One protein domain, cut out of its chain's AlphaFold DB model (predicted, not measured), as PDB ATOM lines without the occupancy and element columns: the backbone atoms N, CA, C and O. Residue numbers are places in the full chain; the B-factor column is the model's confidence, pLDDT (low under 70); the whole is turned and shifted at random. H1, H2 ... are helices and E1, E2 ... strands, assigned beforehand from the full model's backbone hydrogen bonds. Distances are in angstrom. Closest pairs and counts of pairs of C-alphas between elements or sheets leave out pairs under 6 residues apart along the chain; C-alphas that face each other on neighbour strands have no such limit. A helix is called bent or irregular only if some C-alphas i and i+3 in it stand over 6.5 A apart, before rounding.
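AT A GLANCE: This is residues 20 to 124 of the 269 residues of an uncharacterized protein of Chloroflexi bacterium CG_4_9_14_3_um_filter_45_9 (UniProt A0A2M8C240). A strongly twisted sheet of five strands, E3 E2 E6 E7 E8, is joined by a smaller sheet, E1 E5 E4, that splays away from it where the end of E1 nears the start of E2. The one helix, H1, packs over E6 and E7, and the last residues, 123 to 124, pair with E3 at the larger sheet's edge. The printed part has 105 residues with eight named strands, E1 to E8, and then H1; both sheets are antiparallel in the orders given. The class is mostly strand, with under half of the residues in named elements. It is compact and rounded, with a radius of gyration of the C-alphas of 13.0 A and spans of 33 by 32 by 23 A.

IN THESE COORDINATES: Start in the larger sheet with E6, residues 77 to 82, 16.3 A long, from C-alpha 77 at (-21.495, 52.182, 12.581). Beside it find E2, residues 35 to 40, 16.1 A, and E7, residues 88 to 93, 16.7 A. The edge strands are E3, residues 43 to 46, 9.5 A, and E8, residues 108 to 111, 10.0 A. In the smaller sheet, E1 runs from C-alpha 20 at (-13.665, 47.692, 22.508) through residues 20 to 25, 17.2 A; E5, residues 62 to 68, spans 19.7 A, and E4, residues 53 to 56, 10.0 A. H1, residues 112 to 119, spans 9.7 A and ends at C-alpha 119, (-28.077, 53.161, 3.401).

HOW THE PARTS SIT: In the larger sheet E6 E7 E8 form a meander, each strand the antiparallel neighbour of the one before. Look for N 79 and O 91 of E6 and E7, 2.8 A apart, and N 90 and O 110 of E7 and E8, 2.9 A. E2 and E6 have N 37 and O 78 at 2.9 A; the hairpin E2 and E3 has N 38 and O 45 at 2.8 A. H1 is on this sheet at a height of 8.9 A, over E6 and only just over E7, on which 3 of its 8 C-alphas fall; it runs along the strands, at 22 degrees to E6 on the local plane. H1 is irregular, with C-alphas 114 and 117 at 7.9 A; 1 of 4 O i to N i+4 pairs and 3 of 5 O i to N i+3 pairs are within hydrogen-bond range. In the smaller sheet, N 22 and O 65 of E1 and E5 are 2.9 A apart, and N 55 and O 64 of the hairpin E4 and E5 2.8 A. The closest C-alphas of E1 and E2 are those of Glu 24 and Tyr 35, 6.0 A; E4 and E6 are apart.

THE WHOLE: The two C-alphas farthest apart are those of Tyr 70 and Ser 85, 36.4 A. The printed part has no cut. The one long link, E7 to E8, has 14 residues, 94 to 107. The mean pLDDT of the printed part is 93.4, and no printed residue is under 70.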
ATOM      1  N   VAL A  20     -12.286  47.285  22.252       94.75
ATOM      2  CA  VAL A  20     -13.665  47.692  22.508       94.75
ATOM      3  C   VAL A  20     -14.547  46.457  22.465       94.75
ATOM      4  O   VAL A  20     -14.260  45.482  21.765       94.75
ATOM      5  N   LYS A  21     -15.626  46.488  23.241       95.88
ATOM      6  CA  LYS A  21     -16.617  45.414  23.273       95.88
ATOM      7  C   LYS A  21     -17.845  45.860  22.495       95.88
ATOM      8  O   LYS A  21     -18.262  47.004  22.639       95.88
ATOM      9  N   VAL A  22     -18.435  44.955  21.725       96.75
ATOM     10  CA  VAL A  22     -19.742  45.131  21.077       96.75
ATOM     11  C   VAL A  22     -20.616  43.932  21.428       96.75
ATOM     12  O   VAL A  22     -20.178  42.792  21.286       96.75
ATOM     13  N   LYS A  23     -21.824  44.184  21.933       95.31
ATOM     14  CA  LYS A  23     -22.756  43.171  22.437       95.31
ATOM     15  C   LYS A  23     -23.944  43.022  21.490       95.31
ATOM     16  O   LYS A  23     -24.575  44.018  21.150       95.31
ATOM     17  N   GLU A  24     -24.289  41.788  21.139       94.62
ATOM     18  CA  GLU A  24     -25.449  41.465  20.295       94.62
ATOM     19  C   GLU A  24     -26.297  40.338  20.892       94.62
ATOM     20  O   GLU A  24     -25.777  39.468  21.591       94.62
ATOM     21  N   GLU A  25     -27.596  40.323  20.570       91.44
ATOM     22  CA  GLU A  25     -28.551  39.284  20.989       91.44
ATOM     23  C   GLU A  25     -28.878  38.352  19.798       91.44
ATOM     24  O   GLU A  25     -29.834  38.536  19.036       91.44
ATOM     25  N   ILE A  26     -28.049  37.326  19.600       84.19
ATOM     26  CA  ILE A  26     -27.993  36.518  18.369       84.19
ATOM     27  C   ILE A  26     -29.141  35.511  18.198       84.19
ATOM     28  O   ILE A  26     -29.368  35.040  17.083       84.19
ATOM     29  N   ARG A  27     -29.897  35.179  19.254       81.00
ATOM     30  CA  ARG A  27     -31.038  34.232  19.164       81.00
ATOM     31  C   ARG A  27     -32.397  34.908  18.969       81.00
ATOM     32  O   ARG A  27     -33.409  34.219  18.852       81.00
ATOM     33  N   ARG A  28     -32.440  36.241  18.921       83.06
ATOM     34  CA  ARG A  28     -33.693  37.009  18.840       83.06
ATOM     35  C   ARG A  28     -34.218  37.187  17.416       83.06
ATOM     36  O   ARG A  28     -35.418  37.392  17.238       83.06
ATOM     37  N   GLY A  29     -33.355  37.101  16.402       85.12
ATOM     38  CA  GLY A  29     -33.707  37.485  15.033       85.12
ATOM     39  C   GLY A  29     -34.320  38.891  14.996       85.12
ATOM     40  O   GLY A  29     -33.919  39.773  15.751       85.12
ATOM     41  N   THR A  30     -35.383  39.082  14.212       83.19
ATOM     42  CA  THR A  30     -36.112  40.363  14.140       83.19
ATOM     43  C   THR A  30     -37.080  40.605  15.321       83.19
ATOM     44  O   THR A  30     -38.116  41.243  15.142       83.19
ATOM     45  N   ARG A  31     -36.835  40.026  16.507       83.31
ATOM     46  CA  ARG A  31     -37.687  40.165  17.710       83.31
ATOM     47  C   ARG A  31     -36.876  40.580  18.940       83.31
ATOM     48  O   ARG A  31     -36.883  39.884  19.958       83.31
ATOM     49  N   GLY A  32     -36.163  41.698  18.850       80.62
ATOM     50  CA  GLY A  32     -35.359  42.230  19.959       80.62
ATOM     51  C   GLY A  32     -33.874  42.402  19.659       80.62
ATOM     52  O   GLY A  32     -33.211  43.128  20.388       80.62
ATOM     53  N   GLY A  33     -33.343  41.739  18.626       81.69
ATOM     54  CA  GLY A  33     -31.898  41.657  18.412       81.69
ATOM     55  C   GLY A  33     -31.291  42.951  17.866       81.69
ATOM     56  O   GLY A  33     -31.751  43.413  16.827       81.69
ATOM     57  N   PRO A  34     -30.266  43.536  18.507       90.44
ATOM     58  CA  PRO A  34     -29.426  44.541  17.875       90.44
ATOM     59  C   PRO A  34     -28.274  43.866  17.115       90.44
ATOM     60  O   PRO A  34     -27.597  43.002  17.677       90.44
ATOM     61  N   TYR A  35     -28.037  44.283  15.870       95.62
ATOM     62  CA  TYR A  35     -26.922  43.823  15.032       95.62
ATOM     63  C   TYR A  35     -26.129  45.009  14.497       95.62
ATOM     64  O   TYR A  35     -26.710  45.982  14.011       95.62
ATOM     65  N   VAL A  36     -24.804  44.944  14.598       97.31
ATOM     66  CA  VAL A  36     -23.920  46.086  14.368       97.31
ATOM     67  C   VAL A  36     -23.041  45.843  13.147       97.31
ATOM     68  O   VAL A  36     -22.373  44.815  13.010       97.31
ATOM     69  N   TYR A  37     -23.019  46.829  12.257       98.00
ATOM     70  CA  TYR A  37     -22.242  46.808  11.027       98.00
ATOM     71  C   TYR A  37     -21.391  48.070  10.934       98.00
ATOM     72  O   TYR A  37     -21.865  49.172  11.200       98.00
ATOM     73  N   VAL A  38     -20.130  47.899  10.554       98.19
ATOM     74  CA  VAL A  38     -19.198  48.990  10.261       98.19
ATOM     75  C   VAL A  38     -19.288  49.298   8.772       98.19
ATOM     76  O   VAL A  38     -19.267  48.378   7.954       98.19
ATOM     77  N   VAL A  39     -19.384  50.580   8.427       98.06
ATOM     78  CA  VAL A  39     -19.364  51.029   7.034       98.06
ATOM     79  C   VAL A  39     -17.922  51.041   6.528       98.06
ATOM     80  O   VAL A  39     -17.082  51.773   7.053       98.06
ATOM     81  N   GLU A  40     -17.651  50.259   5.488       96.69
ATOM     82  CA  GLU A  40     -16.392  50.252   4.742       96.69
ATOM     83  C   GLU A  40     -16.669  50.576   3.284       96.69
ATOM     84  O   GLU A  40     -17.153  49.727   2.544       96.69
ATOM     85  N   ARG A  41     -16.338  51.798   2.852       93.69
ATOM     86  CA  ARG A  41     -16.678  52.286   1.505       93.69
ATOM     87  C   ARG A  41     -18.192  52.171   1.259       93.69
ATOM     88  O   ARG A  41     -18.945  52.945   1.839       93.69
ATOM     89  N   ASP A  42     -18.610  51.233   0.421       94.81
ATOM     90  CA  ASP A  42     -19.982  50.904   0.044       94.81
ATOM     91  C   ASP A  42     -20.495  49.604   0.696       94.81
ATOM     92  O   ASP A  42     -21.568  49.113   0.350       94.81
ATOM     93  N   GLU A  43     -19.769  49.053   1.673       96.50
ATOM     94  CA  GLU A  43     -20.116  47.799   2.332       96.50
ATOM     95  C   GLU A  43     -20.500  47.962   3.810       96.50
ATOM     96  O   GLU A  43     -19.899  48.719   4.573       96.50
ATOM     97  N   LEU A  44     -21.487  47.176   4.239       97.25
ATOM     98  CA  LEU A  44     -21.841  46.924   5.631       97.25
ATOM     99  C   LEU A  44     -21.129  45.650   6.088       97.25
ATOM    100  O   LEU A  44     -21.570  44.533   5.792       97.25
ATOM    101  N   VAL A  45     -20.035  45.810   6.829       97.00
ATOM    102  CA  VAL A  45     -19.235  44.700   7.361       97.00
ATOM    103  C   VAL A  45     -19.658  44.414   8.796       97.00
ATOM    104  O   VAL A  45     -19.590  45.286   9.661       97.00
ATOM    105  N   HIS A  46     -20.093  43.185   9.072       96.62
ATOM    106  CA  HIS A  46     -20.525  42.804  10.418       96.62
ATOM    107  C   HIS A  46     -19.370  42.921  11.424       96.62
ATOM    108  O   HIS A  46     -18.244  42.507  11.138       96.62
ATOM    109  N   VAL A  47     -19.639  43.421  12.634       96.00
ATOM    110  CA  VAL A  47     -18.600  43.642  13.661       96.00
ATOM    111  C   VAL A  47     -17.808  42.383  14.030       96.00
ATOM    112  O   VAL A  47     -16.644  42.478  14.426       96.00
ATOM    113  N   SER A  48     -18.389  41.192  13.845       95.06
ATOM    114  CA  SER A  48     -17.687  39.923  14.079       95.06
ATOM    115  C   SER A  48     -16.444  39.738  13.215       95.06
ATOM    116  O   SER A  48     -15.531  39.036  13.636       95.06
ATOM    117  N   ASP A  49     -16.396  40.341  12.027       95.25
ATOM    118  CA  ASP A  49     -15.255  40.219  11.113       95.25
ATOM    119  C   ASP A  49     -14.037  41.025  11.584       95.25
ATOM    120  O   ASP A  49     -12.904  40.743  11.188       95.25
ATOM    121  N   TYR A  50     -14.248  41.983  12.487       94.88
ATOM    122  CA  TYR A  50     -13.179  42.729  13.146       94.88
ATOM    123  C   TYR A  50     -12.727  42.092  14.460       94.88
ATOM    124  O   TYR A  50     -11.651  42.433  14.967       94.88
ATOM    125  N   ALA A  51     -13.543  41.197  15.019       95.50
ATOM    126  CA  ALA A  51     -13.351  40.656  16.350       95.50
ATOM    127  C   ALA A  51     -12.133  39.727  16.414       95.50
ATOM    128  O   ALA A  51     -11.970  38.820  15.602       95.50
ATOM    129  N   ILE A  52     -11.296  39.923  17.431       96.19
ATOM    130  CA  ILE A  52     -10.210  38.994  17.770       96.19
ATOM    131  C   ILE A  52     -10.701  37.870  18.682       96.19
ATOM    132  O   ILE A  52     -10.106  36.794  18.723       96.19
ATOM    133  N   ARG A  53     -11.791  38.109  19.423       94.81
ATOM    134  CA  ARG A  53     -12.431  37.122  20.295       94.81
ATOM    135  C   ARG A  53     -13.943  37.270  20.229       94.81
ATOM    136  O   ARG A  53     -14.479  38.375  20.168       94.81
ATOM    137  N   LYS A  54     -14.617  36.125  20.293       95.56
ATOM    138  CA  LYS A  54     -16.061  36.004  20.482       95.56
ATOM    139  C   LYS A  54     -16.282  35.372  21.851       95.56
ATOM    140  O   LYS A  54     -15.871  34.235  22.066       95.56
ATOM    141  N   LEU A  55     -16.879  36.118  22.769       94.44
ATOM    142  CA  LEU A  55     -17.112  35.703  24.150       94.44
ATOM    143  C   LEU A  55     -18.618  35.510  24.390       94.44
ATOM    144  O   LEU A  55     -19.422  36.204  23.759       94.44
ATOM    145  N   PRO A  56     -19.019  34.588  25.280       93.12
ATOM    146  CA  PRO A  56     -20.400  34.532  25.743       93.12
ATOM    147  C   PRO A  56     -20.760  35.815  26.508       93.12
ATOM    148  O   PRO A  56     -19.909  36.406  27.179       93.12
ATOM    149  N   GLY A  57     -22.009  36.261  26.366       89.75
ATOM    150  CA  GLY A  57     -22.576  37.321  27.193       89.75
ATOM    151  C   GLY A  57     -23.025  36.821  28.568       89.75
ATOM    152  O   GLY A  57     -22.679  35.721  28.990       89.75
ATOM    153  N   GLU A  58     -23.794  37.655  29.267       88.94
ATOM    154  CA  GLU A  58     -24.398  37.291  30.556       88.94
ATOM    155  C   GLU A  58     -25.566  36.317  30.356       88.94
ATOM    156  O   GLU A  58     -25.750  35.392  31.144       88.94
ATOM    157  N   TYR A  59     -26.320  36.506  29.270       87.44
ATOM    158  CA  TYR A  59     -27.419  35.636  28.874       87.44
ATOM    159  C   TYR A  59     -27.024  34.710  27.712       87.44
ATOM    160  O   TYR A  59     -26.195  35.053  26.869       87.44
ATOM    161  N   ASP A  60     -27.668  33.542  27.629       85.19
ATOM    162  CA  ASP A  60     -27.400  32.506  26.614       85.19
ATOM    163  C   ASP A  60     -27.606  32.963  25.159       85.19
ATOM    164  O   ASP A  60     -27.126  32.325  24.214       85.19
ATOM    165  N   ASP A  61     -28.395  34.015  24.954       87.81
ATOM    166  CA  ASP A  61     -28.660  34.621  23.655       87.81
ATOM    167  C   ASP A  61     -27.726  35.785  23.325       87.81
ATOM    168  O   ASP A  61     -27.838  36.337  22.230       87.81
ATOM    169  N   GLU A  62     -26.792  36.122  24.209       91.88
ATOM    170  CA  GLU A  62     -25.868  37.231  24.034       91.88
ATOM    171  C   GLU A  62     -24.468  36.783  23.626       91.88
ATOM    172  O   GLU A  62     -23.904  35.797  24.109       91.88
ATOM    173  N   VAL A  63     -23.865  37.583  22.755       94.81
ATOM    174  CA  VAL A  63     -22.462  37.467  22.377       94.81
ATOM    175  C   VAL A  63     -21.769  38.804  22.573       94.81
ATOM    176  O   VAL A  63     -22.357  39.860  22.343       94.81
ATOM    177  N   ILE A  64     -20.506  38.752  22.983       96.50
ATOM    178  CA  ILE A  64     -19.626  39.912  23.058       96.50
ATOM    179  C   ILE A  64     -18.485  39.719  22.060       96.50
ATOM    180  O   ILE A  64     -17.707  38.766  22.152       96.50
ATOM    181  N   TYR A  65     -18.379  40.640  21.113       97.12
ATOM    182  CA  TYR A  65     -17.258  40.752  20.192       97.12
ATOM    183  C   TYR A  65     -16.214  41.685  20.791       97.12
ATOM    184  O   TYR A  65     -16.503  42.846  21.077       97.12
ATOM    185  N   GLU A  66     -15.004  41.171  20.993       96.50
ATOM    186  CA  GLU A  66     -13.856  41.975  21.401       96.50
ATOM    187  C   GLU A  66     -13.069  42.377  20.154       96.50
ATOM    188  O   GLU A  66     -12.551  41.523  19.429       96.50
ATOM    189  N   ILE A  67     -13.023  43.678  19.885       96.50
ATOM    190  CA  ILE A  67     -12.535  44.249  18.632       96.50
ATOM    191  C   ILE A  67     -11.375  45.193  18.952       96.50
ATOM    192  O   ILE A  67     -11.504  46.004  19.868       96.50
ATOM    193  N   PRO A  68     -10.248  45.148  18.224       95.69
ATOM    194  CA  PRO A  68      -9.202  46.150  18.386       95.69
ATOM    195  C   PRO A  68      -9.733  47.539  18.010       95.69
ATOM    196  O   PRO A  68     -10.207  47.735  16.890       95.69
ATOM    197  N   ALA A  69      -9.650  48.501  18.931       93.75
ATOM    198  CA  ALA A  69     -10.266  49.820  18.795       93.75
ATOM    199  C   ALA A  69      -9.817  50.530  17.512       93.75
ATOM    200  O   ALA A  69     -10.641  51.062  16.773       93.75
ATOM    201  N   TYR A  70      -8.523  50.448  17.183       93.50
ATOM    202  CA  TYR A  70      -7.951  51.070  15.988       93.50
ATOM    203  C   TYR A  70      -8.603  50.605  14.673       93.50
ATOM    204  O   TYR A  70      -8.570  51.338  13.688       93.50
ATOM    205  N   LYS A  71      -9.198  49.401  14.629       95.06
ATOM    206  CA  LYS A  71      -9.856  48.891  13.417       95.06
ATOM    207  C   LYS A  71     -11.192  49.566  13.137       95.06
ATOM    208  O   LYS A  71     -11.652  49.506  12.002       95.06
ATOM    209  N   VAL A  72     -11.822  50.160  14.144       96.12
ATOM    210  CA  VAL A  72     -13.187  50.705  14.063       96.12
ATOM    211  C   VAL A  72     -13.278  52.167  14.502       96.12
ATOM    212  O   VAL A  72     -14.306  52.800  14.284       96.12
ATOM    213  N   ALA A  73     -12.200  52.718  15.065       95.81
ATOM    214  CA  ALA A  73     -12.119  54.102  15.510       95.81
ATOM    215  C   ALA A  73     -12.451  55.090  14.382       95.81
ATOM    216  O   ALA A  73     -11.943  54.979  13.262       95.81
ATOM    217  N   GLY A  74     -13.319  56.055  14.686       95.31
ATOM    218  CA  GLY A  74     -13.770  57.096  13.765       95.31
ATOM    219  C   GLY A  74     -14.682  56.635  12.621       95.31
ATOM    220  O   GLY A  74     -15.174  57.495  11.884       95.31
ATOM    221  N   LYS A  75     -14.935  55.327  12.464       97.56
ATOM    222  CA  LYS A  75     -15.804  54.786  11.409       97.56
ATOM    223  C   LYS A  75     -17.278  54.959  11.763       97.56
ATOM    224  O   LYS A  75     -17.650  55.022  12.932       97.56
ATOM    225  N   VAL A  76     -18.116  55.021  10.730       98.12
ATOM    226  CA  VAL A  76     -19.574  55.007  10.888       98.12
ATOM    227  C   VAL A  76     -20.023  53.581  11.181       98.12
ATOM    228  O   VAL A  76     -19.626  52.641  10.488       98.12
ATOM    229  N   LEU A  77     -20.846  53.429  12.214       98.25
ATOM    230  CA  LEU A  77     -21.495  52.182  12.581       98.25
ATOM    231  C   LEU A  77     -23.009  52.336  12.428       98.25
ATOM    232  O   LEU A  77     -23.607  53.284  12.947       98.25
ATOM    233  N   TYR A  78     -23.623  51.357  11.771       98.25
ATOM    234  CA  TYR A  78     -25.068  51.183  11.755       98.25
ATOM    235  C   TYR A  78     -25.478  50.044  12.687       98.25
ATOM    236  O   TYR A  78     -24.968  48.926  12.604       98.25
ATOM    237  N   CYS A  79     -26.425  50.336  13.571       97.06
ATOM    238  CA  CYS A  79     -27.037  49.396  14.497       97.06
ATOM    239  C   CYS A  79     -28.465  49.107  14.040       97.06
ATOM    240  O   CYS A  79     -29.357  49.940  14.204       97.06
ATOM    241  N   PHE A  80     -28.692  47.921  13.489       96.75
ATOM    242  CA  PHE A  80     -30.027  47.439  13.154       96.75
ATOM    243  C   PHE A  80     -30.682  46.911  14.425       96.75
ATOM    244  O   PHE A  80     -30.202  45.942  15.007       96.75
ATOM    245  N   GLY A  81     -31.744  47.572  14.876       94.12
ATOM    246  CA  GLY A  81     -32.491  47.203  16.074       94.12
ATOM    247  C   GLY A  81     -33.886  46.702  15.729       94.12
ATOM    248  O   GLY A  81     -34.533  47.218  14.821       94.12
ATOM    249  N   PHE A  82     -34.384  45.730  16.490       92.50
ATOM    250  CA  PHE A  82     -35.743  45.216  16.322       92.50
ATOM    251  C   PHE A  82     -36.516  45.265  17.635       92.50
ATOM    252  O   PHE A  82     -36.008  44.828  18.664       92.50
ATOM    253  N   SER A  83     -37.761  45.740  17.628       88.44
ATOM    254  CA  SER A  83     -38.628  45.632  18.805       88.44
ATOM    255  C   SER A  83     -39.151  44.202  18.978       88.44
ATOM    256  O   SER A  83     -39.158  43.386  18.055       88.44
ATOM    257  N   ARG A  84     -39.671  43.887  20.170       83.75
ATOM    258  CA  ARG A  84     -40.360  42.607  20.418       83.75
ATOM    259  C   ARG A  84     -41.662  42.461  19.620       83.75
ATOM    260  O   ARG A  84     -42.095  41.336  19.389       83.75
ATOM    261  N   SER A  85     -42.258  43.577  19.200       79.12
ATOM    262  CA  SER A  85     -43.471  43.631  18.377       79.12
ATOM    263  C   SER A  85     -43.193  43.651  16.868       79.12
ATOM    264  O   SER A  85     -44.144  43.649  16.095       79.12
ATOM    265  N   GLY A  86     -41.923  43.626  16.443       72.19
ATOM    266  CA  GLY A  86     -41.542  43.544  15.029       72.19
ATOM    267  C   GLY A  86     -41.265  44.880  14.338       72.19
ATOM    268  O   GLY A  86     -41.163  44.900  13.121       72.19
ATOM    269  N   GLY A  87     -41.123  45.978  15.084       85.88
ATOM    270  CA  GLY A  87     -40.642  47.246  14.532       85.88
ATOM    271  C   GLY A  87     -39.148  47.175  14.218       85.88
ATOM    272  O   GLY A  87     -38.380  46.666  15.033       85.88
ATOM    273  N   GLU A  88     -38.749  47.689  13.061       92.75
ATOM    274  CA  GLU A  88     -37.367  47.722  12.575       92.75
ATOM    275  C   GLU A  88     -36.784  49.136  12.624       92.75
ATOM    276  O   GLU A  88     -37.395  50.097  12.158       92.75
ATOM    277  N   PHE A  89     -35.597  49.260  13.217       95.31
ATOM    278  CA  PHE A  89     -34.942  50.524  13.531       95.31
ATOM    279  C   PHE A  89     -33.506  50.535  13.025       95.31
ATOM    280  O   PHE A  89     -32.827  49.506  13.019       95.31
ATOM    281  N   LEU A  90     -33.031  51.724  12.675       97.62
ATOM    282  CA  LEU A  90     -31.642  51.978  12.335       97.62
ATOM    283  C   LEU A  90     -31.082  53.044  13.269       97.62
ATOM    284  O   LEU A  90     -31.591  54.167  13.342       97.62
ATOM    285  N   GLY A  91     -30.024  52.674  13.979       97.31
ATOM    286  CA  GLY A  91     -29.177  53.583  14.726       97.31
ATOM    287  C   GLY A  91     -27.913  53.903  13.949       97.31
ATOM    288  O   GLY A  91     -27.256  52.984  13.473       97.31
ATOM    289  N   LYS A  92     -27.533  55.173  13.868       98.19
ATOM    290  CA  LYS A  92     -26.219  55.594  13.373       98.19
ATOM    291  C   LYS A  92     -25.386  56.123  14.524       98.19
ATOM    292  O   LYS A  92     -25.855  56.964  15.290       98.19
ATOM    293  N   CYS A  93     -24.172  55.623  14.666       97.69
ATOM    294  CA  CYS A  93     -23.265  56.001  15.746       97.69
ATOM    295  C   CYS A  93     -21.814  55.749  15.334       97.69
ATOM    296  O   CYS A  93     -21.533  55.320  14.211       97.69
ATOM    297  N   LYS A  94     -20.889  56.009  16.252       97.44
ATOM    298  CA  LYS A  94     -19.509  55.546  16.153       97.44
ATOM    299  C   LYS A  94     -19.174  54.636  17.323       97.44
ATOM    300  O   LYS A  94     -19.913  54.549  18.302       97.44
ATOM    301  N   ILE A  95     -18.040  53.950  17.240       96.31
ATOM    302  CA  ILE A  95     -17.611  53.054  18.314       96.31
ATOM    303  C   ILE A  95     -17.317  53.804  19.620       96.31
ATOM    304  O   ILE A  95     -17.471  53.248  20.701       96.31
ATOM    305  N   GLU A  96     -16.945  55.080  19.529       95.12
ATOM    306  CA  GLU A  96     -16.714  55.951  20.681       95.12
ATOM    307  C   GLU A  96     -18.000  56.236  21.475       95.12
ATOM    308  O   GLU A  96     -17.922  56.620  22.639       95.12
ATOM    309  N   ASP A  97     -19.175  56.008  20.881       95.75
ATOM    310  CA  ASP A  97     -20.474  56.160  21.545       95.75
ATOM    311  C   ASP A  97     -20.891  54.914  22.349       95.75
ATOM    312  O   ASP A  97     -21.969  54.895  22.957       95.75
ATOM    313  N   PHE A  98     -20.078  53.850  22.340       95.06
ATOM    314  CA  PHE A  98     -20.379  52.598  23.030       95.06
ATOM    315  C   PHE A  98     -19.911  52.631  24.483       95.06
ATOM    316  O   PHE A  98     -18.746  52.869  24.787       95.06
ATOM    317  N   GLU A  99     -20.806  52.241  25.388       93.38
ATOM    318  CA  GLU A  99     -20.477  51.952  26.781       93.38
ATOM    319  C   GLU A  99     -21.031  50.577  27.152       93.38
ATOM    320  O   GLU A  99     -22.165  50.227  26.815       93.38
ATOM    321  N   ASN A 100     -20.236  49.772  27.860       90.38
ATOM    322  CA  ASN A 100     -20.616  48.409  28.259       90.38
ATOM    323  C   ASN A 100     -21.107  47.536  27.086       90.38
ATOM    324  O   ASN A 100     -22.002  46.703  27.233       90.38
ATOM    325  N   GLY A 101     -20.521  47.731  25.904       91.69
ATOM    326  CA  GLY A 101     -20.828  46.938  24.719       91.69
ATOM    327  C   GLY A 101     -22.040  47.389  23.910       91.69
ATOM    328  O   GLY A 101     -22.330  46.758  22.899       91.69
ATOM    329  N   ARG A 102     -22.745  48.452  24.313       93.19
ATOM    330  CA  ARG A 102     -23.908  48.975  23.586       93.19
ATOM    331  C   ARG A 102     -23.751  50.480  23.323       93.19
ATOM    332  O   ARG A 102     -23.200  51.174  24.176       93.19
ATOM    333  N   PRO A 103     -24.262  51.003  22.200       93.69
ATOM    334  CA  PRO A 103     -24.286  52.443  21.945       93.69
ATOM    335  C   PRO A 103     -25.175  53.154  22.977       93.69
ATOM    336  O   PRO A 103     -26.331  52.777  23.199       93.69
ATOM    337  N   LYS A 104     -24.632  54.181  23.633       94.38
ATOM    338  CA  LYS A 104     -25.371  55.077  24.540       94.38
ATOM    339  C   LYS A 104     -25.834  56.347  23.860       94.38
ATOM    340  O   LYS A 104     -26.794  56.968  24.313       94.38
ATOM    341  N   ARG A 105     -25.148  56.729  22.790       95.12
ATOM    342  CA  ARG A 105     -25.473  57.882  21.967       95.12
ATOM    343  C   ARG A 105     -25.593  57.428  20.525       95.12
ATOM    344  O   ARG A 105     -24.929  56.492  20.093       95.12
ATOM    345  N   TYR A 106     -26.475  58.104  19.815       96.44
ATOM    346  CA  TYR A 106     -26.663  57.934  18.391       96.44
ATOM    347  C   TYR A 106     -26.712  59.317  17.757       96.44
ATOM    348  O   TYR A 106     -27.276  60.242  18.342       96.44
ATOM    349  N   GLU A 107     -26.173  59.434  16.548       97.12
ATOM    350  CA  GLU A 107     -26.470  60.556  15.658       97.12
ATOM    351  C   GLU A 107     -27.975  60.582  15.362       97.12
ATOM    352  O   GLU A 107     -28.623  61.621  15.463       97.12
ATOM    353  N   TYR A 108     -28.555  59.405  15.100       97.12
ATOM    354  CA  TYR A 108     -29.996  59.181  15.124       97.12
ATOM    355  C   TYR A 108     -30.332  57.718  15.430       97.12
ATOM    356  O   TYR A 108     -29.543  56.816  15.157       97.12
ATOM    357  N   TYR A 109     -31.541  57.488  15.945       96.00
ATOM    358  CA  TYR A 109     -32.149  56.165  16.080       96.00
ATOM    359  C   TYR A 109     -33.624  56.266  15.679       96.00
ATOM    360  O   TYR A 109     -34.420  56.862  16.406       96.00
ATOM    361  N   LYS A 110     -33.974  55.770  14.489       96.75
ATOM    362  CA  LYS A 110     -35.291  55.973  13.852       96.75
ATOM    363  C   LYS A 110     -35.819  54.682  13.240       96.75
ATOM    364  O   LYS A 110     -35.089  53.694  13.164       96.75
ATOM    365  N   LEU A 111     -37.082  54.685  12.809       95.31
ATOM    366  CA  LEU A 111     -37.629  53.584  12.018       95.31
ATOM    367  C   LEU A 111     -36.807  53.417  10.736       95.31
ATOM    368  O   LEU A 111     -36.458  54.399  10.081       95.31
ATOM    369  N   LEU A 112     -36.512  52.169  10.369       95.06
ATOM    370  CA  LEU A 112     -35.670  51.859   9.213       95.06
ATOM    371  C   LEU A 112     -36.235  52.475   7.924       95.06
ATOM    372  O   LEU A 112     -35.486  53.055   7.148       95.06
ATOM    373  N   GLY A 113     -37.558  52.432   7.734       93.44
ATOM    374  CA  GLY A 113     -38.217  53.035   6.571       93.44
ATOM    375  C   GLY A 113     -38.056  54.555   6.451       93.44
ATOM    376  O   GLY A 113     -38.082  55.071   5.343       93.44
ATOM    377  N   GLU A 114     -37.824  55.273   7.553       95.38
ATOM    378  CA  GLU A 114     -37.627  56.733   7.538       95.38
ATOM    379  C   GLU A 114     -36.204  57.146   7.133       95.38
ATOM    380  O   GLU A 114     -35.950  58.323   6.884       95.38
ATOM    381  N   CYS A 115     -35.259  56.205   7.119       95.00
ATOM    382  CA  CYS A 115     -33.839  56.475   6.879       95.00
ATOM    383  C   CYS A 115     -33.177  55.472   5.922       95.00
ATOM    384  O   CYS A 115     -31.955  55.474   5.780       95.00
ATOM    385  N   VAL A 116     -33.967  54.636   5.238       94.56
ATOM    386  CA  VAL A 116     -33.459  53.621   4.300       94.56
ATOM    387  C   VAL A 116     -32.673  54.247   3.146       94.56
ATOM    388  O   VAL A 116     -31.669  53.682   2.718       94.56
ATOM    389  N   ASP A 117     -33.054  55.453   2.710       94.62
ATOM    390  CA  ASP A 117     -32.356  56.192   1.657       94.62
ATOM    391  C   ASP A 117     -30.882  56.468   1.985       94.62
ATOM    392  O   ASP A 117     -30.057  56.527   1.076       94.62
ATOM    393  N   GLU A 118     -30.521  56.595   3.267       95.00
ATOM    394  CA  GLU A 118     -29.133  56.839   3.678       95.00
ATOM    395  C   GLU A 118     -28.238  55.622   3.418       95.00
ATOM    396  O   GLU A 118     -27.063  55.760   3.079       95.00
ATOM    397  N   ILE A 119     -28.807  54.422   3.535       95.62
ATOM    398  CA  ILE A 119     -28.077  53.161   3.401       95.62
ATOM    399  C   ILE A 119     -28.347  52.449   2.075       95.62
ATOM    400  O   ILE A 119     -27.749  51.408   1.823       95.62
ATOM    401  N   ARG A 120     -29.202  52.999   1.203       93.06
ATOM    402  CA  ARG A 120     -29.688  52.329  -0.018       93.06
ATOM    403  C   ARG A 120     -28.593  51.879  -0.986       93.06
ATOM    404  O   ARG A 120     -28.779  50.915  -1.720       93.06
ATOM    405  N   ASN A 121     -27.467  52.591  -0.995       92.38
ATOM    406  CA  ASN A 121     -26.328  52.299  -1.867       92.38
ATOM    407  C   ASN A 121     -25.312  51.355  -1.213       92.38
ATOM    408  O   ASN A 121     -24.326  51.001  -1.850       92.38
ATOM    409  N   LEU A 122     -25.536  50.964   0.045       95.19
ATOM    410  CA  LEU A 122     -24.663  50.052   0.765       95.19
ATOM    411  C   LEU A 122     -25.071  48.600   0.523       95.19
ATOM    412  O   LEU A 122     -26.255  48.264   0.450       95.19
ATOM    413  N   GLN A 123     -24.081  47.715   0.466       93.44
ATOM    414  CA  GLN A 123     -24.289  46.273   0.370       93.44
ATOM    415  C   GLN A 123     -23.744  45.566   1.601       93.44
ATOM    416  O   GLN A 123     -22.690  45.909   2.115       93.44
ATOM    417  N   PHE A 124     -24.429  44.536   2.086       94.88
ATOM    418  CA  PHE A 124     -23.840  43.696   3.126       94.88
ATOM    419  C   PHE A 124     -22.634  42.945   2.569       94.88
ATOM    420  O   PHE A 124     -22.768  42.251   1.559       94.88
TER     421      PHE A 124